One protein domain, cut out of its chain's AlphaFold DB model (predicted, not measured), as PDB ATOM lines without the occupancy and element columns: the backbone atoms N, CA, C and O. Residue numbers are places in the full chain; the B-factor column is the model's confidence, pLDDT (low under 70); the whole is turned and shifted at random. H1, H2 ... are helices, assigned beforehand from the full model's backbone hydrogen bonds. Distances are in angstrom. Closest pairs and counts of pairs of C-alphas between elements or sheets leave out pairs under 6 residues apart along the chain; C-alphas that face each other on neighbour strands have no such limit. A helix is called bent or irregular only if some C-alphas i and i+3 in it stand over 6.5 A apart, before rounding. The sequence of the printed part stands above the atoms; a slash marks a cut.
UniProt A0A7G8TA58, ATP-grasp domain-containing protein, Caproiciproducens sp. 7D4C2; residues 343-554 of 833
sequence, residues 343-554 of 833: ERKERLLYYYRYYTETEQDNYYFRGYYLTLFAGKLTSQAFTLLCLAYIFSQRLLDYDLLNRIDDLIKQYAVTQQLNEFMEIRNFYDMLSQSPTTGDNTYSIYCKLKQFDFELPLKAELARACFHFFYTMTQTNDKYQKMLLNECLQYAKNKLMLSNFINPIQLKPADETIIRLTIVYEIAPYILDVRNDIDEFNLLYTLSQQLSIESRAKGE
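This is residues 343 to 554 of the 833 residues of the protein "ATP-grasp domain-containing protein" of Caproiciproducens sp. 7D4C2 (UniProt A0A7G8TA58). An elongated bundle of helices, mostly aligned and running up and down, has H3 and H7 in its middle: H2 and H4 pack on H3 towards one end, with H1 packed on H2 beyond it, H8 and H9 pack on H7 towards the other end, with H10 packed on H9 beyond it, and H5 and H6, a hairpin, cover one long side. H1 and H10, the first and last helices, are apart. The printed part has 212 residues with ten named helices, H1 to H10 in chain order, and no named strand; the class is all helix. It is compact, with a radius of gyration of the C-alphas of 17.6 A, and spans 59 by 37 by 29 A.

H1, residues 347 to 358, and H2, residues 363 to 374, form a hairpin; their closest C-alphas, Tyr 352 and Arg 366, are 5.0 A apart. H2 and H3, residues 379 to 395, form another, closest at C-alphas Gly 367 and Ala 381, 4.2 A. H3 touches H4, residues 398 to 411, at a shallow tilt of 19 degrees, opposite ways, with C-alphas Tyr 389 and Leu 401 closest at 6.1 A. H3 also touches H5, residues 414 to 430, the same way, with C-alphas Cys 386 and Phe 420 closest at 7.2 A. H5 and H6, residues 437 to 448, form a hairpin, closest at C-alphas Phe 426 and Ile 443, 7.1 A. H6 and H7, residues 454 to 470, run opposite ways at a shallow tilt of 4 degrees; their closest C-alphas, Lys 448 and Lys 457, are 6.7 A apart. H3 and H7 are the hubs, each touching four helices; they touch each other with residues 383 to 387 and 455 to 459 alone, closest at C-alphas Thr 383 and Leu 456, 5.9 A. H7 and H8, residues 476 to 491, touch at a steep tilt of 37 degrees, only just past shallow, with C-alphas Phe 465 and Leu 482 closest at 5.6 A. H7 touches H9, residues 511 to 527, the same way, closest at C-alphas Arg 462 and Ile 517, 6.0 A. H8 and H9 touch at a steep tilt of 42 degrees, H9 with residues 514 to 521 alone; C-alphas Ala 490 and Arg 514 are closest at 4.8 A. H9 and H10, residues 532 to 548, form a hairpin, closest at C-alphas Ala 522 and Phe 535, 5.7 A. H2 to H9 make an up and down bundle, each running against the one before. In every helix but H9, with 11 of 13, each O i to N i+4 pair is within hydrogen-bond range.

H1 begins at C-alpha 347 (164.768, 147.979, 180.720), and H10 ends at C-alpha 548 (190.026, 151.764, 180.849). H3 is 24.5 A long, H5 24.6 A, H7 24.5 A, H9 24.7 A and H10 24.3 A. H9 has a kink of 28 degrees near residue 520 and is only just irregular, with C-alphas 520 and 523 at 6.9 A.

The farthest C-alphas, Glu 343 and Gln 473, are 59.5 A apart. The printed part has no cut. Its one long link is H8 to H9, residues 492 to 510. Mean pLDDT of the printed part is 83.0; 31 residues are under 70, among them 343 to 348, 433 to 438 and 549 to 554.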
ATOM      1  N   GLU A 343     154.995 147.440 182.756       43.81
ATOM      2  CA  GLU A 343     155.588 146.242 183.374       43.81
ATOM      3  C   GLU A 343     157.126 146.184 183.325       43.81
ATOM      4  O   GLU A 343     157.732 145.501 184.150       43.81
ATOM      5  N   ARG A 344     157.803 146.899 182.406       55.94
ATOM      6  CA  ARG A 344     159.253 146.709 182.147       55.94
ATOM      7  C   ARG A 344     160.099 147.985 182.168       55.94
ATOM      8  O   ARG A 344     161.155 148.041 181.537       55.94
ATOM      9  N   LYS A 345     159.702 148.990 182.957       62.38
ATOM     10  CA  LYS A 345     160.418 150.274 183.132       62.38
ATOM     11  C   LYS A 345     161.924 150.114 183.401       62.38
ATOM     12  O   LYS A 345     162.728 150.924 182.954       62.38
ATOM     13  N   GLU A 346     162.321 149.036 184.077       67.38
ATOM     14  CA  GLU A 346     163.718 148.710 184.397       67.38
ATOM     15  C   GLU A 346     164.607 148.486 183.158       67.38
ATOM     16  O   GLU A 346     165.819 148.669 183.241       67.38
ATOM     17  N   ARG A 347     164.034 148.160 181.989       61.72
ATOM     18  CA  ARG A 347     164.768 147.979 180.720       61.72
ATOM     19  C   ARG A 347     165.484 149.233 180.238       61.72
ATOM     20  O   ARG A 347     166.598 149.139 179.733       61.72
ATOM     21  N   LEU A 348     164.912 150.405 180.500       66.75
ATOM     22  CA  LEU A 348     165.549 151.698 180.222       66.75
ATOM     23  C   LEU A 348     166.914 151.816 180.922       66.75
ATOM     24  O   LEU A 348     167.852 152.404 180.387       66.75
ATOM     25  N   LEU A 349     167.065 151.187 182.089       76.81
ATOM     26  CA  LEU A 349     168.328 151.169 182.819       76.81
ATOM     27  C   LEU A 349     169.362 150.216 182.209       76.81
ATOM     28  O   LEU A 349     170.556 150.487 182.322       76.81
ATOM     29  N   TYR A 350     168.939 149.142 181.536       67.50
ATOM     30  CA  TYR A 350     169.849 148.280 180.774       67.50
ATOM     31  C   TYR A 350     170.383 148.995 179.531       67.50
ATOM     32  O   TYR A 350     171.569 148.874 179.237       67.50
ATOM     33  N   TYR A 351     169.565 149.807 178.854       63.53
ATOM     34  CA  TYR A 351     170.047 150.666 177.769       63.53
ATOM     35  C   TYR A 351     171.020 151.726 178.266       63.53
ATOM     36  O   TYR A 351     172.119 151.852 177.732       63.53
ATOM     37  N   TYR A 352     170.672 152.431 179.346       81.00
ATOM     38  CA  TYR A 352     171.606 153.344 180.002       81.00
ATOM     39  C   TYR A 352     172.934 152.648 180.341       81.00
ATOM     40  O   TYR A 352     174.004 153.212 180.099       81.00
ATOM     41  N   ARG A 353     172.879 151.415 180.867       81.81
ATOM     42  CA  ARG A 353     174.061 150.604 181.174       81.81
ATOM     43  C   ARG A 353     174.877 150.295 179.930       81.81
ATOM     44  O   ARG A 353     176.084 150.490 179.975       81.81
ATOM     45  N   TYR A 354     174.231 149.846 178.853       75.00
ATOM     46  CA  TYR A 354     174.884 149.563 177.577       75.00
ATOM     47  C   TYR A 354     175.687 150.779 177.123       75.00
ATOM     48  O   TYR A 354     176.907 150.694 177.085       75.00
ATOM     49  N   TYR A 355     175.039 151.933 176.927       74.88
ATOM     50  CA  TYR A 355     175.736 153.143 176.482       74.88
ATOM     51  C   TYR A 355     176.824 153.574 177.472       74.88
ATOM     52  O   TYR A 355     177.912 153.953 177.069       74.88
ATOM     53  N   THR A 356     176.593 153.445 178.778       82.25
ATOM     54  CA  THR A 356     177.626 153.752 179.783       82.25
ATOM     55  C   THR A 356     178.850 152.827 179.680       82.25
ATOM     56  O   THR A 356     179.964 153.272 179.945       82.25
ATOM     57  N   GLU A 357     178.670 151.557 179.307       74.25
ATOM     58  CA  GLU A 357     179.748 150.564 179.198       74.25
ATOM     59  C   GLU A 357     180.405 150.509 177.806       74.25
ATOM     60  O   GLU A 357     181.570 150.113 177.723       74.25
ATOM     61  N   THR A 358     179.700 150.877 176.729       64.81
ATOM     62  CA  THR A 358     180.149 150.678 175.335       64.81
ATOM     63  C   THR A 358     180.316 151.962 174.520       64.81
ATOM     64  O   THR A 358     181.112 151.961 173.582       64.81
ATOM     65  N   GLU A 359     179.614 153.043 174.868       70.00
ATOM     66  CA  GLU A 359     179.543 154.316 174.125       70.00
ATOM     67  C   GLU A 359     179.348 155.488 175.110       70.00
ATOM     68  O   GLU A 359     178.322 156.174 175.120       70.00
ATOM     69  N   GLN A 360     180.305 155.669 176.026       80.88
ATOM     70  CA  GLN A 360     180.165 156.584 177.168       80.88
ATOM     71  C   GLN A 360     179.899 158.044 176.749       80.88
ATOM     72  O   GLN A 360     179.208 158.771 177.467       80.88
ATOM     73  N   ASP A 361     180.405 158.444 175.582       76.31
ATOM     74  CA  ASP A 361     180.232 159.746 174.932       76.31
ATOM     75  C   ASP A 361     178.835 159.968 174.331       76.31
ATOM     76  O   ASP A 361     178.491 161.093 173.967       76.31
ATOM     77  N   ASN A 362     177.983 158.941 174.290       79.25
ATOM     78  CA  ASN A 362     176.609 159.039 173.804       79.25
ATOM     79  C   ASN A 362     175.661 159.599 174.885       79.25
ATOM     80  O   ASN A 362     174.714 158.952 175.352       79.25
ATOM     81  N   TYR A 363     175.953 160.822 175.341       87.88
ATOM     82  CA  TYR A 363     175.298 161.439 176.497       87.88
ATOM     83  C   TYR A 363     173.793 161.661 176.299       87.88
ATOM     84  O   TYR A 363     173.040 161.552 177.267       87.88
ATOM     85  N   TYR A 364     173.339 161.912 175.062       83.88
ATOM     86  CA  TYR A 364     171.917 162.104 174.761       83.88
ATOM     87  C   TYR A 364     171.104 160.864 175.124       83.88
ATOM     88  O   TYR A 364     170.200 160.955 175.952       83.88
ATOM     89  N   PHE A 365     171.455 159.694 174.578       76.12
ATOM     90  CA  PHE A 365     170.718 158.461 174.858       76.12
ATOM     91  C   PHE A 365     170.786 158.090 176.341       76.12
ATOM     92  O   PHE A 365     169.770 157.729 176.933       76.12
ATOM     93  N   ARG A 366     171.946 158.264 176.988       88.62
ATOM     94  CA  ARG A 366     172.092 158.034 178.435       88.62
ATOM     95  C   ARG A 366     171.154 158.939 179.250       88.62
ATOM     96  O   ARG A 366     170.443 158.444 180.126       88.62
ATOM     97  N   GLY A 367     171.123 160.241 178.959       87.19
ATOM     98  CA  GLY A 367     170.241 161.204 179.625       87.19
ATOM     99  C   GLY A 367     168.760 160.948 179.338       87.19
ATOM    100  O   GLY A 367     167.929 160.998 180.246       87.19
ATOM    101  N   TYR A 368     168.437 160.590 178.100       82.31
ATOM    102  CA  TYR A 368     167.095 160.250 177.645       82.31
ATOM    103  C   TYR A 368     166.522 159.031 178.375       82.31
ATOM    104  O   TYR A 368     165.466 159.140 179.000       82.31
ATOM    105  N   TYR A 369     167.235 157.899 178.405       79.88
ATOM    106  CA  TYR A 369     166.741 156.696 179.083       79.88
ATOM    107  C   TYR A 369     166.566 156.902 180.589       79.88
ATOM    108  O   TYR A 369     165.583 156.423 181.159       79.88
ATOM    109  N   LEU A 370     167.459 157.657 181.242       90.38
ATOM    110  CA  LEU A 370     167.280 158.024 182.650       90.38
ATOM    111  C   LEU A 370     166.067 158.934 182.867       90.38
ATOM    112  O   LEU A 370     165.339 158.737 183.839       90.38
ATOM    113  N   THR A 371     165.827 159.894 181.970       87.94
ATOM    114  CA  THR A 371     164.667 160.800 182.044       87.94
ATOM    115  C   THR A 371     163.363 160.017 181.943       87.94
ATOM    116  O   THR A 371     162.483 160.169 182.794       87.94
ATOM    117  N   LEU A 372     163.265 159.108 180.969       79.88
ATOM    118  CA  LEU A 372     162.099 158.238 180.800       79.88
ATOM    119  C   LEU A 372     161.919 157.282 181.985       79.88
ATOM    120  O   LEU A 372     160.809 157.121 182.498       79.88
ATOM    121  N   PHE A 373     163.010 156.693 182.488       83.00
ATOM    122  CA  PHE A 373     162.961 155.820 183.662       83.00
ATOM    123  C   PHE A 373     162.505 156.570 184.916       83.00
ATOM    124  O   PHE A 373     161.718 156.058 185.712       83.00
ATOM    125  N   ALA A 374     162.970 157.793 185.130       88.00
ATOM    126  CA  ALA A 374     162.564 158.576 186.288       88.00
ATOM    127  C   ALA A 374     161.167 159.197 186.113       88.00
ATOM    128  O   ALA A 374     160.508 159.493 187.110       88.00
ATOM    129  N   GLY A 375     160.706 159.376 184.871       85.25
ATOM    130  CA  GLY A 375     159.517 160.167 184.535       85.25
ATOM    131  C   GLY A 375     159.693 161.663 184.819       85.25
ATOM    132  O   GLY A 375     158.710 162.389 184.941       85.25
ATOM    133  N   LYS A 376     160.937 162.110 185.005       92.06
ATOM    134  CA  LYS A 376     161.340 163.486 185.319       92.06
ATOM    135  C   LYS A 376     162.822 163.656 185.015       92.06
ATOM    136  O   LYS A 376     163.567 162.675 184.994       92.06
ATOM    137  N   LEU A 377     163.272 164.896 184.887       94.19
ATOM    138  CA  LEU A 377     164.683 165.177 184.673       94.19
ATOM    139  C   LEU A 377     165.464 165.127 186.000       94.19
ATOM    140  O   LEU A 377     165.391 166.045 186.817       94.19
ATOM    141  N   THR A 378     166.184 164.030 186.258       94.81
ATOM    142  CA  THR A 378     167.056 163.898 187.446       94.81
ATOM    143  C   THR A 378     168.345 164.715 187.295       94.81
ATOM    144  O   THR A 378     168.664 165.155 186.193       94.81
ATOM    145  N   SER A 379     169.125 164.902 188.369       94.56
ATOM    146  CA  SER A 379     170.425 165.599 188.299       94.56
ATOM    147  C   SER A 379     171.407 164.908 187.343       94.56
ATOM    148  O   SER A 379     172.111 165.575 186.580       94.56
ATOM    149  N   GLN A 380     171.401 163.570 187.324       95.12
ATOM    150  CA  GLN A 380     172.229 162.765 186.426       95.12
ATOM    151  C   GLN A 380     171.792 162.941 184.970       95.12
ATOM    152  O   GLN A 380     172.622 163.211 184.105       95.12
ATOM    153  N   ALA A 381     170.486 162.834 184.699       95.31
ATOM    154  CA  ALA A 381     169.942 163.007 183.357       95.31
ATOM    155  C   ALA A 381     170.155 164.436 182.836       95.31
ATOM    156  O   ALA A 381     170.601 164.610 181.706       95.31
ATOM    157  N   PHE A 382     169.929 165.449 183.679       97.31
ATOM    158  CA  PHE A 382     170.199 166.853 183.364       97.31
ATOM    159  C   PHE A 382     171.664 167.075 182.977       97.31
ATOM    160  O   PHE A 382     171.944 167.672 181.942       97.31
ATOM    161  N   THR A 383     172.595 166.537 183.770       96.81
ATOM    162  CA  THR A 383     174.034 166.609 183.486       96.81
ATOM    163  C   THR A 383     174.372 165.993 182.132       96.81
ATOM    164  O   THR A 383     175.069 166.617 181.336       96.81
ATOM    165  N   LEU A 384     173.854 164.799 181.846       96.31
ATOM    166  CA  LEU A 384     174.092 164.109 180.578       96.31
ATOM    167  C   LEU A 384     173.517 164.884 179.385       96.31
ATOM    168  O   LEU A 384     174.194 165.022 178.375       96.31
ATOM    169  N   LEU A 385     172.316 165.456 179.501       96.50
ATOM    170  CA  LEU A 385     171.743 166.273 178.426       96.50
ATOM    171  C   LEU A 385     172.496 167.597 178.225       96.50
ATOM    172  O   LEU A 385     172.680 168.014 177.084       96.50
ATOM    173  N   CYS A 386     172.995 168.228 179.293       96.69
ATOM    174  CA  CYS A 386     173.859 169.408 179.176       96.69
ATOM    175  C   CYS A 386     175.178 169.068 178.473       96.69
ATOM    176  O   CYS A 386     175.613 169.806 177.595       96.69
ATOM    177  N   LEU A 387     175.798 167.935 178.817       94.25
ATOM    178  CA  LEU A 387     176.988 167.446 178.119       94.25
ATOM    179  C   LEU A 387     176.675 167.162 176.645       94.25
ATOM    180  O   LEU A 387     177.408 167.629 175.779       94.25
ATOM    181  N   ALA A 388     175.562 166.482 176.349       89.56
ATOM    182  CA  ALA A 388     175.114 166.238 174.979       89.56
ATOM    183  C   ALA A 388     174.992 167.550 174.192       89.56
ATOM    184  O   ALA A 388     175.555 167.655 173.111       89.56
ATOM    185  N   TYR A 389     174.357 168.572 174.773       93.50
ATOM    186  CA  TYR A 389     174.208 169.894 174.164       93.50
ATOM    187  C   TYR A 389     175.558 170.530 173.820       93.50
ATOM    188  O   TYR A 389     175.774 170.969 172.691       93.50
ATOM    189  N   ILE A 390     176.484 170.535 174.784       90.44
ATOM    190  CA  ILE A 390     177.826 171.107 174.626       90.44
ATOM    191  C   ILE A 390     178.587 170.407 173.491       90.44
ATOM    192  O   ILE A 390     179.240 171.068 172.683       90.44
ATOM    193  N   PHE A 391     178.503 169.078 173.410       82.06
ATOM    194  CA  PHE A 391     179.148 168.313 172.343       82.06
ATOM    195  C   PHE A 391     178.468 168.520 170.982       82.06
ATOM    196  O   PHE A 391     179.165 168.703 169.986       82.06
ATOM    197  N   SER A 392     177.135 168.573 170.926       78.75
ATOM    198  CA  SER A 392     176.384 168.835 169.690       78.75
ATOM    199  C   SER A 392     176.665 170.217 169.107       78.75
ATOM    200  O   SER A 392     176.756 170.340 167.888       78.75
ATOM    201  N   GLN A 393     176.868 171.241 169.946       78.56
ATOM    202  CA  GLN A 393     177.283 172.567 169.475       78.56
ATOM    203  C   GLN A 393     178.638 172.529 168.760       78.56
ATOM    204  O   GLN A 393     178.779 173.135 167.702       78.56
ATOM    205  N   ARG A 394     179.622 171.790 169.295       72.88
ATOM    206  CA  ARG A 394     180.944 171.651 168.653       72.88
ATOM    207  C   ARG A 394     180.869 170.953 167.301       72.88
ATOM    208  O   ARG A 394     181.643 171.277 166.412       72.88
ATOM    209  N   LEU A 395     179.954 169.996 167.167       65.94
ATOM    210  CA  LEU A 395     179.767 169.205 165.950       65.94
ATOM    211  C   LEU A 395     178.789 169.839 164.948       65.94
ATOM    212  O   LEU A 395     178.590 169.276 163.877       65.94
ATOM    213  N   LEU A 396     178.177 170.983 165.282       69.75
ATOM    214  CA  LEU A 396     177.138 171.639 164.477       69.75
ATOM    215  C   LEU A 396     175.934 170.716 164.161       69.75
ATOM    216  O   LEU A 396     175.317 170.822 163.102       69.75
ATOM    217  N   ASP A 397     175.575 169.820 165.091       68.12
ATOM    218  CA  ASP A 397     174.447 168.882 164.953       68.12
ATOM    219  C   ASP A 397     173.127 169.534 165.403       68.12
ATOM    220  O   ASP A 397     172.667 169.377 166.539       68.12
ATOM    221  N   TYR A 398     172.519 170.311 164.502       73.06
ATOM    222  CA  TYR A 398     171.283 171.054 164.773       73.06
ATOM    223  C   TYR A 398     170.081 170.153 165.100       73.06
ATOM    224  O   TYR A 398     169.238 170.529 165.917       73.06
ATOM    225  N   ASP A 399     170.012 168.953 164.523       60.25
ATOM    226  CA  ASP A 399     168.922 168.007 164.780       60.25
ATOM    227  C   ASP A 399     168.992 167.455 166.204       60.25
ATOM    228  O   ASP A 399     167.971 167.284 166.876       60.25
ATOM    229  N   LEU A 400     170.194 167.152 166.696       67.25
ATOM    230  CA  LEU A 400     170.380 166.726 168.079       67.25
ATOM    231  C   LEU A 400     170.131 167.868 169.073       67.25
ATOM    232  O   LEU A 400     169.500 167.630 170.105       67.25
ATOM    233  N   LEU A 401     170.530 169.101 168.746       77.25
ATOM    234  CA  LEU A 401     170.237 170.279 169.574       77.25
ATOM    235  C   LEU A 401     168.728 170.472 169.785       77.25
ATOM    236  O   LEU A 401     168.298 170.669 170.922       77.25
ATOM    237  N   ASN A 402     167.922 170.343 168.725       73.44
ATOM    238  CA  ASN A 402     166.461 170.443 168.822       73.44
ATOM    239  C   ASN A 402     165.871 169.351 169.729       73.44
ATOM    240  O   ASN A 402     165.079 169.643 170.622       73.44
ATOM    241  N   ARG A 403     166.327 168.103 169.567       73.56
ATOM    242  CA  ARG A 403     165.881 166.969 170.394       73.56
ATOM    243  C   ARG A 403     166.199 167.158 171.879       73.56
ATOM    244  O   ARG A 403     165.381 166.820 172.732       73.56
ATOM    245  N   ILE A 404     167.375 167.702 172.196       83.06
ATOM    246  CA  ILE A 404     167.760 168.021 173.577       83.06
ATOM    247  C   ILE A 404     166.858 169.120 174.146       83.06
ATOM    248  O   ILE A 404     166.345 168.969 175.257       83.06
ATOM    249  N   ASP A 405     166.644 170.198 173.387       85.50
ATOM    250  CA  ASP A 405     165.794 171.318 173.797       85.50
ATOM    251  C   ASP A 405     164.363 170.854 174.102       85.50
ATOM    252  O   ASP A 405     163.791 171.255 175.119       85.50
ATOM    253  N   ASP A 406     163.787 169.997 173.262       81.56
ATOM    254  CA  ASP A 406     162.424 169.493 173.442       81.56
ATOM    255  C   ASP A 406     162.308 168.584 174.668       81.56
ATOM    256  O   ASP A 406     161.406 168.760 175.493       81.56
ATOM    257  N   LEU A 407     163.275 167.684 174.864       78.88
ATOM    258  CA  LEU A 407     163.294 166.789 176.018       78.88
ATOM    259  C   LEU A 407     163.456 167.557 177.341       78.88
ATOM    260  O   LEU A 407     162.763 167.267 178.320       78.88
ATOM    261  N   ILE A 408     164.336 168.564 177.376       93.00
ATOM    262  CA  ILE A 408     164.509 169.426 178.553       93.00
ATOM    263  C   ILE A 408     163.225 170.225 178.806       93.00
ATOM    264  O   ILE A 408     162.734 170.215 179.931       93.00
ATOM    265  N   LYS A 409     162.619 170.857 177.791       91.25
ATOM    266  CA  LYS A 409     161.344 171.590 177.954       91.25
ATOM    267  C   LYS A 409     160.221 170.708 178.495       91.25
ATOM    268  O   LYS A 409     159.396 171.194 179.265       91.25
ATOM    269  N   GLN A 410     160.185 169.438 178.099       89.12
ATOM    270  CA  GLN A 410     159.136 168.505 178.497       89.12
ATOM    271  C   GLN A 410     159.259 168.041 179.958       89.12
ATOM    272  O   GLN A 410     158.241 167.919 180.638       89.12
ATOM    273  N   TYR A 411     160.474 167.765 180.445       91.38
ATOM    274  CA  TYR A 411     160.683 167.092 181.741       91.38
ATOM    275  C   TYR A 411     161.373 167.939 182.818       91.38
ATOM    276  O   TYR A 411     161.411 167.515 183.981       91.38
ATOM    277  N   ALA A 412     161.948 169.092 182.467       93.62
ATOM    278  CA  ALA A 412     162.657 169.955 183.406       93.62
ATOM    279  C   ALA A 412     161.700 170.785 184.268       93.62
ATOM    280  O   ALA A 412     160.662 171.271 183.817       93.62
ATOM    281  N   VAL A 413     162.096 171.028 185.517       95.00
ATOM    282  CA  VAL A 413     161.451 172.049 186.355       95.00
ATOM    283  C   VAL A 413     161.966 173.449 186.000       95.00
ATOM    284  O   VAL A 413     163.042 173.600 185.425       95.00
ATOM    285  N   THR A 414     161.245 174.502 186.404       94.56
ATOM    286  CA  THR A 414     161.614 175.906 186.116       94.56
ATOM    287  C   THR A 414     163.052 176.251 186.506       94.56
ATOM    288  O   THR A 414     163.731 176.962 185.772       94.56
ATOM    289  N   GLN A 415     163.540 175.725 187.635       95.06
ATOM    290  CA  GLN A 415     164.927 175.920 188.055       95.06
ATOM    291  C   GLN A 415     165.922 175.341 187.035       95.06
ATOM    292  O   GLN A 415     166.824 176.052 186.609       95.06
ATOM    293  N   GLN A 416     165.722 174.094 186.600       95.88
ATOM    294  CA  GLN A 416     166.587 173.419 185.627       95.88
ATOM    295  C   GLN A 416     166.552 174.103 184.256       95.88
ATOM    296  O   GLN A 416     167.577 174.189 183.589       95.88
ATOM    297  N   LEU A 417     165.396 174.633 183.840       95.31
ATOM    298  CA  LEU A 417     165.293 175.428 182.612       95.31
ATOM    299  C   LEU A 417     166.145 176.698 182.691       95.31
ATOM    300  O   LEU A 417     166.870 177.005 181.748       95.31
ATOM    301  N   ASN A 418     166.098 177.409 183.821       94.94
ATOM    302  CA  ASN A 418     166.927 178.594 184.033       94.94
ATOM    303  C   ASN A 418     168.419 178.235 184.062       94.94
ATOM    304  O   ASN A 418     169.217 178.900 183.411       94.94
ATOM    305  N   GLU A 419     168.794 177.169 184.772       96.25
ATOM    306  CA  GLU A 419     170.175 176.673 184.826       96.25
ATOM    307  C   GLU A 419     170.692 176.270 183.437       96.25
ATOM    308  O   GLU A 419     171.808 176.634 183.068       96.25
ATOM    309  N   PHE A 420     169.874 175.588 182.632       96.19
ATOM    310  CA  PHE A 420     170.221 175.232 181.258       96.19
ATOM    311  C   PHE A 420     170.420 176.475 180.384       96.19
ATOM    312  O   PHE A 420     171.409 176.558 179.662       96.19
ATOM    313  N   MET A 421     169.551 177.484 180.499       94.88
ATOM    314  CA  MET A 421     169.714 178.755 179.778       94.88
ATOM    315  C   MET A 421     171.000 179.498 180.167       94.88
ATOM    316  O   MET A 421     171.651 180.081 179.304       94.88
ATOM    317  N   GLU A 422     171.409 179.461 181.437       94.88
ATOM    318  CA  GLU A 422     172.689 180.040 181.875       94.88
ATOM    319  C   GLU A 422     173.889 179.308 181.251       94.88
ATOM    320  O   GLU A 422     174.858 179.958 180.858       94.88
ATOM    321  N   ILE A 423     173.814 177.980 181.095       94.88
ATOM    322  CA  ILE A 423     174.835 177.195 180.381       94.88
ATOM    323  C   ILE A 423     174.876 177.589 178.899       94.88
ATOM    324  O   ILE A 423     175.964 177.821 178.373       94.88
ATOM    325  N   ARG A 424     173.718 177.724 178.235       92.81
ATOM    326  CA  ARG A 424     173.642 178.175 176.831       92.81
ATOM    327  C   ARG A 424     174.301 179.539 176.651       92.81
ATOM    328  O   ARG A 424     175.224 179.671 175.857       92.81
ATOM    329  N   ASN A 425     173.905 180.513 177.468       90.75
ATOM    330  CA  ASN A 425     174.467 181.863 177.435       90.75
ATOM    331  C   ASN A 425     175.983 181.866 177.664       90.75
ATOM    332  O   ASN A 425     176.698 182.661 177.057       90.75
ATOM    333  N   PHE A 426     176.480 180.986 178.537       91.94
ATOM    334  CA  PHE A 426     177.910 180.848 178.770       91.94
ATOM    335  C   PHE A 426     178.642 180.362 177.514       91.94
ATOM    336  O   PHE A 426     179.584 181.028 177.096       91.94
ATOM    337  N   TYR A 427     178.198 179.282 176.864       89.56
ATOM    338  CA  TYR A 427     178.843 178.779 175.638       89.56
ATOM    339  C   TYR A 427     178.660 179.711 174.426       89.56
ATOM    340  O   TYR A 427     179.603 179.907 173.655       89.56
ATOM    341  N   ASP A 428     177.512 180.378 174.305       86.25
ATOM    342  CA  ASP A 428     177.283 181.411 173.286       86.25
ATOM    343  C   ASP A 428     178.225 182.612 173.479       86.25
ATOM    344  O   ASP A 428     178.659 183.229 172.511       86.25
ATOM    345  N   MET A 429     178.586 182.940 174.720       85.06
ATOM    346  CA  MET A 429     179.594 183.962 175.013       85.06
ATOM    347  C   MET A 429     181.015 183.458 174.721       85.06
ATOM    348  O   MET A 429     181.814 184.219 174.181       85.06
ATOM    349  N   LEU A 430     181.340 182.197 175.041       84.06
ATOM    350  CA  LEU A 430     182.662 181.624 174.739       84.06
ATOM    351  C   LEU A 430     182.958 181.583 173.231       84.06
ATOM    352  O   LEU A 430     184.123 181.641 172.851       84.06
ATOM    353  N   SER A 431     181.927 181.498 172.387       76.19
ATOM    354  CA  SER A 431     182.058 181.507 170.921       76.19
ATOM    355  C   SER A 431     182.191 182.908 170.300       76.19
ATOM    356  O   SER A 431     182.482 183.026 169.110       76.19
ATOM    357  N   GLN A 432     182.008 183.982 171.077       73.06
ATOM    358  CA  GLN A 432     182.151 185.366 170.609       73.06
ATOM    359  C   GLN A 432     183.584 185.889 170.794       73.06
ATOM    360  O   GLN A 432     184.313 185.453 171.684       73.06
ATOM    361  N   SER A 433     183.990 186.867 169.971       59.44
ATOM    362  CA  SER A 433     185.342 187.439 170.009       59.44
ATOM    363  C   SER A 433     185.746 187.902 171.424       59.44
ATOM    364  O   SER A 433     184.983 188.629 172.073       59.44
ATOM    365  N   PRO A 434     186.960 187.548 171.893       58.44
ATOM    366  CA  PRO A 434     187.391 187.717 173.279       58.44
ATOM    367  C   PRO A 434     187.591 189.196 173.625       58.44
ATOM    368  O   PRO A 434     188.669 189.757 173.451       58.44
ATOM    369  N   THR A 435     186.533 189.853 174.097       54.09
ATOM    370  CA  THR A 435     186.550 191.298 174.387       54.09
ATOM    371  C   THR A 435     186.393 191.635 175.872       54.09
ATOM    372  O   THR A 435     186.733 192.752 176.252       54.09
ATOM    373  N   THR A 436     185.965 190.707 176.750       58.38
ATOM    374  CA  THR A 436     185.844 190.970 178.208       58.38
ATOM    375  C   THR A 436     186.097 189.740 179.110       58.38
ATOM    376  O   THR A 436     185.171 189.115 179.621       58.38
ATOM    377  N   GLY A 437     187.368 189.410 179.380       62.78
ATOM    378  CA  GLY A 437     187.754 188.238 180.191       62.78
ATOM    379  C   GLY A 437     187.204 188.199 181.634       62.78
ATOM    380  O   GLY A 437     186.801 187.137 182.100       62.78
ATOM    381  N   ASP A 438     187.114 189.331 182.345       67.69
ATOM    382  CA  ASP A 438     186.601 189.358 183.734       67.69
ATOM    383  C   ASP A 438     185.114 188.964 183.839       67.69
ATOM    384  O   ASP A 438     184.695 188.332 184.814       67.69
ATOM    385  N   ASN A 439     184.314 189.292 182.819       78.62
ATOM    386  CA  ASN A 439     182.900 188.923 182.772       78.62
ATOM    387  C   ASN A 439     182.737 187.397 182.639       78.62
ATOM    388  O   ASN A 439     181.941 186.790 183.357       78.62
ATOM    389  N   THR A 440     183.573 186.762 181.809       83.19
ATOM    390  CA  THR A 440     183.589 185.306 181.618       83.19
ATOM    391  C   THR A 440     183.848 184.559 182.924       83.19
ATOM    392  O   THR A 440     183.109 183.633 183.266       83.19
ATOM    393  N   TYR A 441     184.871 184.963 183.688       87.06
ATOM    394  CA  TYR A 441     185.206 184.289 184.948       87.06
ATOM    395  C   TYR A 441     184.103 184.451 186.004       87.06
ATOM    396  O   TYR A 441     183.809 183.512 186.745       87.06
ATOM    397  N   SER A 442     183.458 185.620 186.052       87.00
ATOM    398  CA  SER A 442     182.311 185.873 186.935       87.00
ATOM    399  C   SER A 442     181.129 184.946 186.625       87.00
ATOM    400  O   SER A 442     180.560 184.341 187.537       87.00
ATOM    401  N   ILE A 443     180.798 184.760 185.341       88.88
ATOM    402  CA  ILE A 443     179.725 183.847 184.912       88.88
ATOM    403  C   ILE A 443     180.082 182.398 185.254       88.88
ATOM    404  O   ILE A 443     179.253 181.687 185.822       88.88
ATOM    405  N   TYR A 444     181.325 181.973 185.011       92.69
ATOM    406  CA  TYR A 444     181.798 180.659 185.453       92.69
ATOM    407  C   TYR A 444     181.642 180.473 186.973       92.69
ATOM    408  O   TYR A 444     181.130 179.449 187.427       92.69
ATOM    409  N   CYS A 445     182.000 181.482 187.777       91.19
ATOM    410  CA  CYS A 445     181.818 181.439 189.230       91.19
ATOM    411  C   CYS A 445     180.342 181.322 189.639       91.19
ATOM    412  O   CYS A 445     180.049 180.627 190.610       91.19
ATOM    413  N   LYS A 446     179.419 181.962 188.907       93.31
ATOM    414  CA  LYS A 446     177.968 181.811 189.108       93.31
ATOM    415  C   LYS A 446     177.515 180.385 188.789       93.31
ATOM    416  O   LYS A 446     176.863 179.768 189.623       93.31
ATOM    417  N   LEU A 447     177.912 179.834 187.639       93.75
ATOM    418  CA  LEU A 447     177.579 178.456 187.251       93.75
ATOM    419  C   LEU A 447     178.108 177.427 188.259       93.75
ATOM    420  O   LEU A 447     177.425 176.460 188.581       93.75
ATOM    421  N   LYS A 448     179.302 177.660 188.810       91.00
ATOM    422  CA  LYS A 448     179.927 176.791 189.817       91.00
ATOM    423  C   LYS A 448     179.147 176.719 191.137       91.00
ATOM    424  O   LYS A 448     179.314 175.748 191.876       91.00
ATOM    425  N   GLN A 449     178.312 177.716 191.442       92.25
ATOM    426  CA  GLN A 449     177.457 177.718 192.636       92.25
ATOM    427  C   GLN A 449     176.244 176.791 192.495       92.25
ATOM    428  O   GLN A 449     175.651 176.430 193.512       92.25
ATOM    429  N   PHE A 450     175.879 176.392 191.273       94.00
ATOM    430  CA  PHE A 450     174.797 175.441 191.055       94.00
ATOM    431  C   PHE A 450     175.192 174.022 191.484       94.00
ATOM    432  O   PHE A 450     176.359 173.608 191.430       94.00
ATOM    433  N   ASP A 451     174.195 173.249 191.909       92.62
ATOM    434  CA  ASP A 451     174.380 171.883 192.404       92.62
ATOM    435  C   ASP A 451     174.456 170.859 191.259       92.62
ATOM    436  O   ASP A 451     173.709 169.889 191.182       92.62
ATOM    437  N   PHE A 452     175.355 171.117 190.308       95.31
ATOM    438  CA  PHE A 452     175.616 170.208 189.198       95.31
ATOM    439  C   PHE A 452     176.460 169.009 189.635       95.31
ATOM    440  O   PHE A 452     177.335 169.124 190.505       95.31
ATOM    441  N   GLU A 453     176.241 167.877 188.963       96.25
ATOM    442  CA  GLU A 453     177.088 166.692 189.086       96.25
ATOM    443  C   GLU A 453     178.530 167.016 188.648       96.25
ATOM    444  O   GLU A 453     178.773 167.884 187.800       96.25
ATOM    445  N   LEU A 454     179.503 166.291 189.209       95.69
ATOM    446  CA  LEU A 454     180.932 166.525 188.960       95.69
ATOM    447  C   LEU A 454     181.324 166.558 187.470       95.69
ATOM    448  O   LEU A 454     182.098 167.448 187.113       95.69
ATOM    449  N   PRO A 455     180.808 165.674 186.588       96.06
ATOM    450  CA  PRO A 455     181.168 165.692 185.170       96.06
ATOM    451  C   PRO A 455     180.866 167.023 184.464       96.06
ATOM    452  O   PRO A 455     181.697 167.514 183.704       96.06
ATOM    453  N   LEU A 456     179.720 167.653 184.756       96.62
ATOM    454  CA  LEU A 456     179.361 168.947 184.165       96.62
ATOM    455  C   LEU A 456     180.228 170.080 184.722       96.62
ATOM    456  O   LEU A 456     180.687 170.929 183.965       96.62
ATOM    457  N   LYS A 457     180.511 170.077 186.033       96.69
ATOM    458  CA  LYS A 457     181.422 171.061 186.650       96.69
ATOM    459  C   LYS A 457     182.822 170.996 186.041       96.69
ATOM    460  O   LYS A 457     183.424 172.034 185.774       96.69
ATOM    461  N   ALA A 458     183.307 169.784 185.788       97.06
ATOM    462  CA  ALA A 458     184.598 169.548 185.165       97.06
ATOM    463  C   ALA A 458     184.654 170.088 183.725       97.06
ATOM    464  O   ALA A 458     185.612 170.767 183.358       97.06
ATOM    465  N   GLU A 459     183.601 169.864 182.936       95.25
ATOM    466  CA  GLU A 459     183.495 170.385 181.569       95.25
ATOM    467  C   GLU A 459     183.396 171.921 181.525       95.25
ATOM    468  O   GLU A 459     184.069 172.556 180.713       95.25
ATOM    469  N   LEU A 460     182.645 172.543 182.442       95.50
ATOM    470  CA  LEU A 460     182.570 174.007 182.553       95.50
ATOM    471  C   LEU A 460     183.925 174.632 182.921       95.50
ATOM    472  O   LEU A 460     184.309 175.654 182.348       95.50
ATOM    473  N   ALA A 461     184.666 174.013 183.848       95.56
ATOM    474  CA  ALA A 461     186.012 174.450 184.222       95.56
ATOM    475  C   ALA A 461     186.975 174.367 183.032       95.56
ATOM    476  O   ALA A 461     187.710 175.319 182.767       95.56
ATOM    477  N   ARG A 462     186.917 173.260 182.279       93.75
ATOM    478  CA  ARG A 462     187.702 173.052 181.057       93.75
ATOM    479  C   ARG A 462     187.386 174.100 179.994       93.75
ATOM    480  O   ARG A 462     188.304 174.694 179.441       93.75
ATOM    481  N   ALA A 463     186.106 174.347 179.720       91.38
ATOM    482  CA  ALA A 463     185.680 175.331 178.727       91.38
ATOM    483  C   ALA A 463     186.141 176.750 179.097       91.38
ATOM    484  O   ALA A 463     186.654 177.477 178.249       91.38
ATOM    485  N   CYS A 464     186.037 177.116 180.379       91.12
ATOM    486  CA  CYS A 464     186.538 178.396 180.873       91.12
ATOM    487  C   CYS A 464     188.071 178.487 180.771       91.12
ATOM    488  O   CYS A 464     188.593 179.505 180.321       91.12
ATOM    489  N   PHE A 465     188.795 177.422 181.136       90.94
ATOM    490  CA  PHE A 465     190.250 177.352 180.971       90.94
ATOM    491  C   PHE A 465     190.659 177.552 179.510       90.94
ATOM    492  O   PHE A 465     191.514 178.391 179.239       90.94
ATOM    493  N   HIS A 466     190.027 176.825 178.583       86.31
ATOM    494  CA  HIS A 466     190.310 176.914 177.152       86.31
ATOM    495  C   HIS A 466     190.129 178.345 176.631       86.31
ATOM    496  O   HIS A 466     191.011 178.870 175.958       86.31
ATOM    497  N   PHE A 467     189.042 179.019 177.016       85.06
ATOM    498  CA  PHE A 467     188.810 180.417 176.648       85.06
ATOM    499  C   PHE A 467     189.934 181.349 177.115       85.06
ATOM    500  O   PHE A 467     190.415 182.168 176.342       85.06
ATOM    501  N   PHE A 468     190.401 181.218 178.360       82.31
ATOM    502  CA  PHE A 468     191.536 182.023 178.828       82.31
ATOM    503  C   PHE A 468     192.860 181.609 178.186       82.31
ATOM    504  O   PHE A 468     193.725 182.457 178.003       82.31
ATOM    505  N   TYR A 469     193.026 180.335 177.834       79.81
ATOM    506  CA  TYR A 469     194.216 179.844 177.150       79.81
ATOM    507  C   TYR A 469     194.365 180.411 175.736       79.81
ATOM    508  O   TYR A 469     195.485 180.696 175.317       79.81
ATOM    509  N   THR A 470     193.264 180.647 175.026       73.56
ATOM    510  CA  THR A 470     193.292 181.198 173.663       73.56
ATOM    511  C   THR A 470     193.393 182.729 173.606       73.56
ATOM    512  O   THR A 470     193.649 183.279 172.534       73.56
ATOM    513  N   MET A 471     193.249 183.443 174.731       71.38
ATOM    514  CA  MET A 471     193.403 184.904 174.784       71.38
ATOM    515  C   MET A 471     194.880 185.333 174.786       71.38
ATOM    516  O   MET A 471     195.670 184.879 175.602       71.38
ATOM    517  N   THR A 472     195.250 186.284 173.918       53.78
ATOM    518  CA  THR A 472     196.629 186.803 173.772       53.78
ATOM    519  C   THR A 472     197.093 187.725 174.907       53.78
ATOM    520  O   THR A 472     198.288 187.960 175.048       53.78
ATOM    521  N   GLN A 473     196.170 188.248 175.722       54.62
ATOM    522  CA  GLN A 473     196.451 189.047 176.921       54.62
ATOM    523  C   GLN A 473     195.820 188.352 178.130       54.62
ATOM    524  O   GLN A 473     194.658 188.589 178.464       54.62
ATOM    525  N   THR A 474     196.542 187.425 178.751       53.53
ATOM    526  CA  THR A 474     196.018 186.651 179.879       53.53
ATOM    527  C   THR A 474     196.110 187.426 181.189       53.53
ATOM    528  O   THR A 474     197.116 188.047 181.524       53.53
ATOM    529  N   ASN A 475     195.051 187.336 181.994       58.72
ATOM    530  CA  ASN A 475     195.153 187.564 183.430       58.72
ATOM    531  C   ASN A 475     195.641 186.245 184.057       58.72
ATOM    532  O   ASN A 475     194.826 185.372 184.375       58.72
ATOM    533  N   ASP A 476     196.967 186.089 184.178       67.44
ATOM    534  CA  ASP A 476     197.680 184.877 184.649       67.44
ATOM    535  C   ASP A 476     197.046 184.251 185.912       67.44
ATOM    536  O   ASP A 476     196.976 183.030 186.086       67.44
ATOM    537  N   LYS A 477     196.445 185.089 186.764       78.88
ATOM    538  CA  LYS A 477     195.740 184.664 187.974       78.88
ATOM    539  C   LYS A 477     194.606 183.663 187.707       78.88
ATOM    540  O   LYS A 477     194.564 182.624 188.369       78.88
ATOM    541  N   TYR A 478     193.667 183.959 186.801       82.94
ATOM    542  CA  TYR A 478     192.506 183.078 186.576       82.94
ATOM    543  C   TYR A 478     192.914 181.791 185.873       82.94
ATOM    544  O   TYR A 478     192.436 180.717 186.234       82.94
ATOM    545  N   GLN A 479     193.844 181.896 184.925       82.44
ATOM    546  CA  GLN A 479     194.351 180.760 184.170       82.44
ATOM    547  C   GLN A 479     195.020 179.734 185.091       82.44
ATOM    548  O   GLN A 479     194.697 178.550 185.027       82.44
ATOM    549  N   LYS A 480     195.857 180.184 186.037       85.69
ATOM    550  CA  LYS A 480     196.487 179.309 187.037       85.69
ATOM    551  C   LYS A 480     195.474 178.648 187.976       85.69
ATOM    552  O   LYS A 480     195.624 177.476 188.322       85.69
ATOM    553  N   MET A 481     194.439 179.377 188.396       89.12
ATOM    554  CA  MET A 481     193.370 178.820 189.237       89.12
ATOM    555  C   MET A 481     192.565 177.744 188.497       89.12
ATOM    556  O   MET A 481     192.348 176.664 189.046       89.12
ATOM    557  N   LEU A 482     192.164 178.021 187.253       92.75
ATOM    558  CA  LEU A 482     191.414 177.092 186.405       92.75
ATOM    559  C   LEU A 482     192.248 175.869 186.015       92.75
ATOM    560  O   LEU A 482     191.724 174.758 186.035       92.75
ATOM    561  N   LEU A 483     193.545 176.045 185.742       93.00
ATOM    562  CA  LEU A 483     194.469 174.939 185.488       93.00
ATOM    563  C   LEU A 483     194.511 173.974 186.674       93.00
ATOM    564  O   LEU A 483     194.366 172.767 186.493       93.00
ATOM    565  N   ASN A 484     194.678 174.496 187.894       93.50
ATOM    566  CA  ASN A 484     194.706 173.670 189.100       93.50
ATOM    567  C   ASN A 484     193.389 172.913 189.300       93.50
ATOM    568  O   ASN A 484     193.404 171.747 189.682       93.50
ATOM    569  N   GLU A 485     192.252 173.553 189.031       95.44
ATOM    570  CA  GLU A 485     190.942 172.904 189.093       95.44
ATOM    571  C   GLU A 485     190.801 171.795 188.035       95.44
ATOM    572  O   GLU A 485     190.418 170.672 188.369       95.44
ATOM    573  N   CYS A 486     191.209 172.054 186.791       96.94
ATOM    574  CA  CYS A 486     191.239 171.055 185.721       96.94
ATOM    575  C   CYS A 486     192.163 169.874 186.057       96.94
ATOM    576  O   CYS A 486     191.776 168.726 185.854       96.94
ATOM    577  N   LEU A 487     193.341 170.121 186.643       96.12
ATOM    578  CA  LEU A 487     194.250 169.072 187.120       96.12
ATOM    579  C   LEU A 487     193.586 168.171 188.168       96.12
ATOM    580  O   LEU A 487     193.748 166.950 188.125       96.12
ATOM    581  N   GLN A 488     192.815 168.747 189.096       96.31
ATOM    582  CA  GLN A 488     192.073 167.961 190.085       96.31
ATOM    583  C   GLN A 488     190.987 167.107 189.423       96.31
ATOM    584  O   GLN A 488     190.891 165.920 189.733       96.31
ATOM    585  N   TYR A 489     190.211 167.660 188.488       97.25
ATOM    586  CA  TYR A 489     189.199 166.886 187.761       97.25
ATOM    587  C   TYR A 489     189.808 165.802 186.865       97.25
ATOM    588  O   TYR A 489     189.258 164.710 186.773       97.25
ATOM    589  N   ALA A 490     190.964 166.056 186.252       94.44
ATOM    590  CA  ALA A 490     191.684 165.053 185.478       94.44
ATOM    591  C   ALA A 490     192.147 163.888 186.364       94.44
ATOM    592  O   ALA A 490     191.943 162.729 186.010       94.44
ATOM    593  N   LYS A 491     192.738 164.168 187.536       94.56
ATOM    594  CA  LYS A 491     193.349 163.153 188.418       94.56
ATOM    595  C   LYS A 491     192.344 162.342 189.247       94.56
ATOM    596  O   LYS A 491     192.676 161.236 189.669       94.56
ATOM    597  N   ASN A 492     191.128 162.843 189.459       95.19
ATOM    598  CA  ASN A 492     190.099 162.177 190.265       95.19
ATOM    599  C   ASN A 492     188.978 161.590 189.396       95.19
ATOM    600  O   ASN A 492     188.655 162.135 188.346       95.19
ATOM    601  N   LYS A 493     188.357 160.490 189.844       93.75
ATOM    602  CA  LYS A 493     187.215 159.888 189.134       93.75
ATOM    603  C   LYS A 493     186.027 160.851 189.106       93.75
ATOM    604  O   LYS A 493     185.620 161.353 190.155       93.75
ATOM    605  N   LEU A 494     185.449 161.060 187.929       94.44
ATOM    606  CA  LEU A 494     184.273 161.896 187.709       94.44
ATOM    607  C   LEU A 494     183.061 160.981 187.582       94.44
ATOM    608  O   LEU A 494     182.797 160.443 186.518       94.44
ATOM    609  N   MET A 495     182.338 160.769 188.676       93.62
ATOM    610  CA  MET A 495     181.175 159.881 188.689       93.62
ATOM    611  C   MET A 495     179.891 160.693 188.823       93.62
ATOM    612  O   MET A 495     179.848 161.672 189.570       93.62
ATOM    613  N   LEU A 496     178.835 160.250 188.143       93.88
ATOM    614  CA  LEU A 496     177.475 160.686 188.452       93.88
ATOM    615  C   LEU A 496     177.071 160.156 189.834       93.88
ATOM    616  O   LEU A 496     177.454 159.046 190.223       93.88
ATOM    617  N   SER A 497     176.290 160.939 190.575       91.88
ATOM    618  CA  SER A 497     175.767 160.528 191.873       91.88
ATOM    619  C   SER A 497     174.942 159.243 191.762       91.88
ATOM    620  O   SER A 497     174.224 158.999 190.788       91.88
ATOM    621  N   ASN A 498     175.062 158.387 192.780       86.81
ATOM    622  CA  ASN A 498     174.333 157.128 192.808       86.81
ATOM    623  C   ASN A 498     172.830 157.385 192.991       86.81
ATOM    624  O   ASN A 498     172.436 158.254 193.769       86.81
ATOM    625  N   PHE A 499     171.992 156.586 192.340       84.88
ATOM    626  CA  PHE A 499     170.542 156.664 192.486       84.88
ATOM    627  C   PHE A 499     169.945 155.275 192.695       84.88
ATOM    628  O   PHE A 499     170.473 154.265 192.226       84.88
ATOM    629  N   ILE A 500     168.833 155.226 193.430       81.69
ATOM    630  CA  ILE A 500     168.135 153.971 193.713       81.69
ATOM    631  C   ILE A 500     167.581 153.435 192.400       81.69
ATOM    632  O   ILE A 500     166.766 154.085 191.746       81.69
ATOM    633  N   ASN A 501     168.040 152.247 192.023       84.75
ATOM    634  CA  ASN A 501     167.646 151.605 190.787       84.75
ATOM    635  C   ASN A 501     167.575 150.075 190.976       84.75
ATOM    636  O   ASN A 501     168.392 149.516 191.712       84.75
ATOM    637  N   PRO A 502     166.599 149.399 190.349       80.88
ATOM    638  CA  PRO A 502     166.307 147.986 190.601       80.88
ATOM    639  C   PRO A 502     167.394 147.023 190.112       80.88
ATOM    640  O   PRO A 502     167.566 145.953 190.687       80.88
ATOM    641  N   ILE A 503     168.187 147.423 189.116       79.50
ATOM    642  CA  ILE A 503     169.232 146.575 188.521       79.50
ATOM    643  C   ILE A 503     170.623 146.798 189.141       79.50
ATOM    644  O   ILE A 503     171.617 146.272 188.643       79.50
ATOM    645  N   GLN A 504     170.699 147.577 190.227       83.31
ATOM    646  CA  GLN A 504     171.917 147.844 190.999       83.31
ATOM    647  C   GLN A 504     173.084 148.397 190.163       83.31
ATOM    648  O   GLN A 504     174.238 147.982 190.319       83.31
ATOM    649  N   LEU A 505     172.794 149.360 189.282       84.38
ATOM    650  CA  LEU A 505     173.813 150.106 188.546       84.38
ATOM    651  C   LEU A 505     174.840 150.695 189.506       84.38
ATOM    652  O   LEU A 505     174.494 151.306 190.518       84.38
ATOM    653  N   LYS A 506     176.112 150.519 189.154       81.38
ATOM    654  CA  LYS A 506     177.228 151.125 189.873       81.38
ATOM    655  C   LYS A 506     177.631 152.420 189.170       81.38
ATOM    656  O   LYS A 506     177.654 152.431 187.939       81.38
ATOM    657  N   PRO A 507     177.993 153.475 189.920       83.25
ATOM    658  CA  PRO A 507     178.594 154.663 189.335       83.25
ATOM    659  C   PRO A 507     179.819 154.288 188.496       83.25
ATOM    660  O   PRO A 507     180.696 153.549 188.956       83.25
ATOM    661  N   ALA A 508     179.850 154.779 187.261       86.75
ATOM    662  CA  ALA A 508     180.981 154.650 186.357       86.75
ATOM    663  C   ALA A 508     181.770 155.962 186.343       86.75
ATOM    664  O   ALA A 508     181.213 157.037 186.563       86.75
ATOM    665  N   ASP A 509     183.072 155.857 186.106       91.38
ATOM    666  CA  ASP A 509     183.930 157.018 185.900       91.38
ATOM    667  C   ASP A 509     183.739 157.552 184.476       91.38
ATOM    668  O   ASP A 509     183.863 156.780 183.526       91.38
ATOM    669  N   GLU A 510     183.452 158.844 184.318       92.06
ATOM    670  CA  GLU A 510     183.337 159.539 183.029       92.06
ATOM    671  C   GLU A 510     184.733 159.795 182.435       92.06
ATOM    672  O   GLU A 510     185.233 160.924 182.357       92.06
ATOM    673  N   THR A 511     185.383 158.704 182.027       89.44
ATOM    674  CA  THR A 511     186.740 158.678 181.467       89.44
ATOM    675  C   THR A 511     186.902 159.596 180.257       89.44
ATOM    676  O   THR A 511     187.941 160.241 180.139       89.44
ATOM    677  N   ILE A 512     185.875 159.737 179.409       86.25
ATOM    678  CA  ILE A 512     185.903 160.621 178.230       86.25
ATOM    679  C   ILE A 512     186.074 162.096 178.614       86.25
ATOM    680  O   ILE A 512     186.842 162.817 177.977       86.25
ATOM    681  N   ILE A 513     185.411 162.558 179.676       90.19
ATOM    682  CA  ILE A 513     185.542 163.948 180.140       90.19
ATOM    683  C   ILE A 513     186.929 164.170 180.734       90.19
ATOM    684  O   ILE A 513     187.593 165.146 180.391       90.19
ATOM    685  N   ARG A 514     187.410 163.235 181.562       91.88
ATOM    686  CA  ARG A 514     188.768 163.295 182.131       91.88
ATOM    687  C   ARG A 514     189.828 163.333 181.038       91.88
ATOM    688  O   ARG A 514     190.731 164.161 181.104       91.88
ATOM    689  N   LEU A 515     189.680 162.484 180.021       86.94
ATOM    690  CA  LEU A 515     190.503 162.495 178.819       86.94
ATOM    691  C   LEU A 515     190.469 163.887 178.184       86.94
ATOM    692  O   LEU A 515     191.513 164.521 178.096       86.94
ATOM    693  N   THR A 516     189.287 164.406 177.843       86.12
ATOM    694  CA  THR A 516     189.117 165.735 177.218       86.12
ATOM    695  C   THR A 516     189.841 166.841 178.001       86.12
ATOM    696  O   THR A 516     190.525 167.669 177.406       86.12
ATOM    697  N   ILE A 517     189.764 166.825 179.335       91.62
ATOM    698  CA  ILE A 517     190.478 167.776 180.200       91.62
ATOM    699  C   ILE A 517     191.992 167.617 180.082       91.62
ATOM    700  O   ILE A 517     192.687 168.615 179.900       91.62
ATOM    701  N   VAL A 518     192.506 166.387 180.172       88.62
ATOM    702  CA  VAL A 518     193.944 166.106 180.029       88.62
ATOM    703  C   VAL A 518     194.474 166.670 178.711       88.62
ATOM    704  O   VAL A 518     195.519 167.318 178.704       88.62
ATOM    705  N   TYR A 519     193.744 166.477 177.612       79.44
ATOM    706  CA  TYR A 519     194.170 166.955 176.294       79.44
ATOM    707  C   TYR A 519     194.172 168.467 176.149       79.44
ATOM    708  O   TYR A 519     194.987 168.995 175.392       79.44
ATOM    709  N   GLU A 520     193.297 169.144 176.880       83.12
ATOM    710  CA  GLU A 520     193.233 170.597 176.895       83.12
ATOM    711  C   GLU A 520     194.425 171.203 177.644       83.12
ATOM    712  O   GLU A 520     195.074 172.130 177.167       83.12
ATOM    713  N   ILE A 521     194.736 170.664 178.825       88.81
ATOM    714  CA  ILE A 521     195.699 171.291 179.738       88.81
ATOM    715  C   ILE A 521     197.143 170.831 179.519       88.81
ATOM    716  O   ILE A 521     198.065 171.575 179.849       88.81
ATOM    717  N   ALA A 522     197.367 169.627 178.979       84.62
ATOM    718  CA  ALA A 522     198.716 169.077 178.829       84.62
ATOM    719  C   ALA A 522     199.638 169.947 177.945       84.62
ATOM    720  O   ALA A 522     200.756 170.215 178.388       84.62
ATOM    721  N   PRO A 523     199.212 170.462 176.769       78.25
ATOM    722  CA  PRO A 523     200.045 171.372 175.978       78.25
ATOM    723  C   PRO A 523     200.423 172.642 176.747       78.25
ATOM    724  O   PRO A 523     201.579 173.036 176.743       78.25
ATOM    725  N   TYR A 524     199.483 173.240 177.487       81.31
ATOM    726  CA  TYR A 524     199.759 174.431 178.295       81.31
ATOM    727  C   TYR A 524     200.782 174.171 179.412       81.31
ATOM    728  O   TYR A 524     201.646 175.006 179.681       81.31
ATOM    729  N   ILE A 525     200.705 173.010 180.068       84.19
ATOM    730  CA  ILE A 525     201.641 172.616 181.134       84.19
ATOM    731  C   ILE A 525     203.069 172.476 180.597       84.19
ATOM    732  O   ILE A 525     204.022 172.890 181.258       84.19
ATOM    733  N   LEU A 526     203.220 171.920 179.397       77.00
ATOM    734  CA  LEU A 526     204.530 171.745 178.788       77.00
ATOM    735  C   LEU A 526     205.057 173.049 178.181       77.00
ATOM    736  O   LEU A 526     206.160 173.462 178.526       77.00
ATOM    737  N   ASP A 527     204.262 173.703 177.334       70.44
ATOM    738  CA  ASP A 527     204.704 174.848 176.533       70.44
ATOM    739  C   ASP A 527     204.804 176.127 177.375       70.44
ATOM    740  O   ASP A 527     205.790 176.843 177.289       70.44
ATOM    741  N   VAL A 528     203.807 176.415 178.221       75.38
ATOM    742  CA  VAL A 528     203.735 177.693 178.956       75.38
ATOM    743  C   VAL A 528     204.293 177.574 180.370       75.38
ATOM    744  O   VAL A 528     204.953 178.482 180.867       75.38
ATOM    745  N   ARG A 529     204.014 176.462 181.062       77.75
ATOM    746  CA  ARG A 529     204.478 176.256 182.448       77.75
ATOM    747  C   ARG A 529     205.852 175.592 182.527       77.75
ATOM    748  O   ARG A 529     206.417 175.577 183.620       77.75
ATOM    749  N   ASN A 530     206.377 175.074 181.411       73.69
ATOM    750  CA  ASN A 530     207.681 174.412 181.329       73.69
ATOM    751  C   ASN A 530     207.816 173.230 182.325       73.69
ATOM    752  O   ASN A 530     208.912 172.920 182.799       73.69
ATOM    753  N   ASP A 531     206.695 172.577 182.675       81.50
ATOM    754  CA  ASP A 531     206.598 171.539 183.714       81.50
ATOM    755  C   ASP A 531     206.499 170.140 183.085       81.50
ATOM    756  O   ASP A 531     205.425 169.588 182.826       81.50
ATOM    757  N   ILE A 532     207.669 169.565 182.802       79.06
ATOM    758  CA  ILE A 532     207.786 168.266 182.132       79.06
ATOM    759  C   ILE A 532     207.296 167.097 182.997       79.06
ATOM    760  O   ILE A 532     206.801 166.101 182.463       79.06
ATOM    761  N   ASP A 533     207.418 167.204 184.320       85.94
ATOM    762  CA  ASP A 533     207.058 166.129 185.243       85.94
ATOM    763  C   ASP A 533     205.537 165.989 185.322       85.94
ATOM    764  O   ASP A 533     205.001 164.885 185.167       85.94
ATOM    765  N   GLU A 534     204.826 167.108 185.466       88.25
ATOM    766  CA  GLU A 534     203.363 167.127 185.452       88.25
ATOM    767  C   GLU A 534     202.808 166.717 184.078       88.25
ATOM    768  O   GLU A 534     201.861 165.929 184.006       88.25
ATOM    769  N   PHE A 535     203.439 167.140 182.977       85.56
ATOM    770  CA  PHE A 535     203.073 166.674 181.634       85.56
ATOM    771  C   PHE A 535     203.196 165.146 181.490       85.56
ATOM    772  O   PHE A 535     202.273 164.490 180.999       85.56
ATOM    773  N   ASN A 536     204.299 164.548 181.954       82.88
ATOM    774  CA  ASN A 536     204.508 163.097 181.894       82.88
ATOM    775  C   ASN A 536     203.491 162.322 182.752       82.88
ATOM    776  O   ASN A 536     203.037 161.240 182.354       82.88
ATOM    777  N   LEU A 537     203.101 162.872 183.908       89.56
ATOM    778  CA  LEU A 537     202.038 162.313 184.748       89.56
ATOM    779  C   LEU A 537     200.695 162.308 184.013       89.56
ATOM    780  O   LEU A 537     200.022 161.276 183.975       89.56
ATOM    781  N   LEU A 538     200.324 163.427 183.389       87.38
ATOM    782  CA  LEU A 538     199.094 163.527 182.602       87.38
ATOM    783  C   LEU A 538     199.103 162.620 181.371       87.38
ATOM    784  O   LEU A 538     198.078 162.025 181.047       87.38
ATOM    785  N   TYR A 539     200.252 162.460 180.719       81.62
ATOM    786  CA  TYR A 539     200.389 161.530 179.602       81.62
ATOM    787  C   TYR A 539     200.199 160.071 180.036       81.62
ATOM    788  O   TYR A 539     199.465 159.313 179.405       81.62
ATOM    789  N   THR A 540     200.812 159.671 181.149       85.06
ATOM    790  CA  THR A 540     200.616 158.321 181.700       85.06
ATOM    791  C   THR A 540     199.147 158.093 182.057       85.06
ATOM    792  O   THR A 540     198.579 157.038 181.768       85.06
ATOM    793  N   LEU A 541     198.506 159.113 182.632       88.56
ATOM    794  CA  LEU A 541     197.089 159.085 182.956       88.56
ATOM    795  C   LEU A 541     196.210 158.955 181.703       88.56
ATOM    796  O   LEU A 541     195.272 158.161 181.722       88.56
ATOM    797  N   SER A 542     196.497 159.674 180.614       83.25
ATOM    798  CA  SER A 542     195.703 159.568 179.383       83.25
ATOM    799  C   SER A 542     195.780 158.166 178.778       83.25
ATOM    800  O   SER A 542     194.749 157.622 178.394       83.25
ATOM    801  N   GLN A 543     196.956 157.531 178.784       78.06
ATOM    802  CA  GLN A 543     197.101 156.140 178.345       78.06
ATOM    803  C   GLN A 543     196.255 155.182 179.187       78.06
ATOM    804  O   GLN A 543     195.546 154.340 178.636       78.06
ATOM    805  N   GLN A 544     196.308 155.320 180.515       85.31
ATOM    806  CA  GLN A 544     195.514 154.492 181.421       85.31
ATOM    807  C   GLN A 544     194.015 154.676 181.159       85.31
ATOM    808  O   GLN A 544     193.298 153.691 180.990       85.31
ATOM    809  N   LEU A 545     193.549 155.923 181.067       84.75
ATOM    810  CA  LEU A 545     192.146 156.239 180.801       84.75
ATOM    811  C   LEU A 545     191.683 155.723 179.436       84.75
ATOM    812  O   LEU A 545     190.569 155.221 179.330       84.75
ATOM    813  N   SER A 546     192.526 155.787 178.403       76.81
ATOM    814  CA  SER A 546     192.213 155.220 177.086       76.81
ATOM    815  C   SER A 546     192.088 153.693 177.111       76.81
ATOM    816  O   SER A 546     191.260 153.156 176.386       76.81
ATOM    817  N   ILE A 547     192.863 152.990 177.945       74.81
ATOM    818  CA  ILE A 547     192.741 151.530 178.126       74.81
ATOM    819  C   ILE A 547     191.490 151.178 178.944       74.81
ATOM    820  O   ILE A 547     190.806 150.197 178.654       74.81
ATOM    821  N   GLU A 548     191.197 151.958 179.987       74.31
ATOM    822  CA  GLU A 548     190.026 151.764 180.849       74.31
ATOM    823  C   GLU A 548     188.710 152.124 180.146       74.31
ATOM    824  O   GLU A 548     187.672 151.527 180.448       74.31
ATOM    825  N   SER A 549     188.753 153.058 179.192       67.31
ATOM    826  CA  SER A 549     187.652 153.406 178.298       67.31
ATOM    827  C   SER A 549     187.282 152.192 177.441       67.31
ATOM    828  O   SER A 549     187.859 151.936 176.389       67.31
ATOM    829  N   ARG A 550     186.269 151.437 177.880       54.66
ATOM    830  CA  ARG A 550     185.709 150.258 177.188       54.66
ATOM    831  C   ARG A 550     184.937 150.593 175.901       54.66
ATOM    832  O   ARG A 550     184.267 149.713 175.361       54.66
ATOM    833  N   ALA A 551     185.012 151.833 175.417       52.12
ATOM    834  CA  ALA A 551     184.317 152.282 174.221       52.12
ATOM    835  C   ALA A 551     184.823 151.516 172.985       52.12
ATOM    836  O   ALA A 551     185.938 151.736 172.520       52.12
ATOM    837  N   LYS A 552     184.014 150.576 172.479       48.12
ATOM    838  CA  LYS A 552     184.337 149.721 171.317       48.12
ATOM    839  C   LYS A 552     183.879 150.313 169.981       48.12
ATOM    840  O   LYS A 552     184.031 149.663 168.951       48.12
ATOM    841  N   GLY A 553     183.289 151.507 169.983       49.72
ATOM    842  CA  GLY A 553     182.886 152.173 168.751       49.72
ATOM    843  C   GLY A 553     184.116 152.549 167.927       49.72
ATOM    844  O   GLY A 553     184.873 153.425 168.335       49.72
ATOM    845  N   GLU A 554     184.289 151.936 166.751       41.84
ATOM    846  CA  GLU A 554     185.419 152.156 165.824       41.84
ATOM    847  C   GLU A 554     185.594 153.629 165.369       41.84
ATOM    848  O   GLU A 554     186.573 153.951 164.701       41.84
TER     849      GLU A 554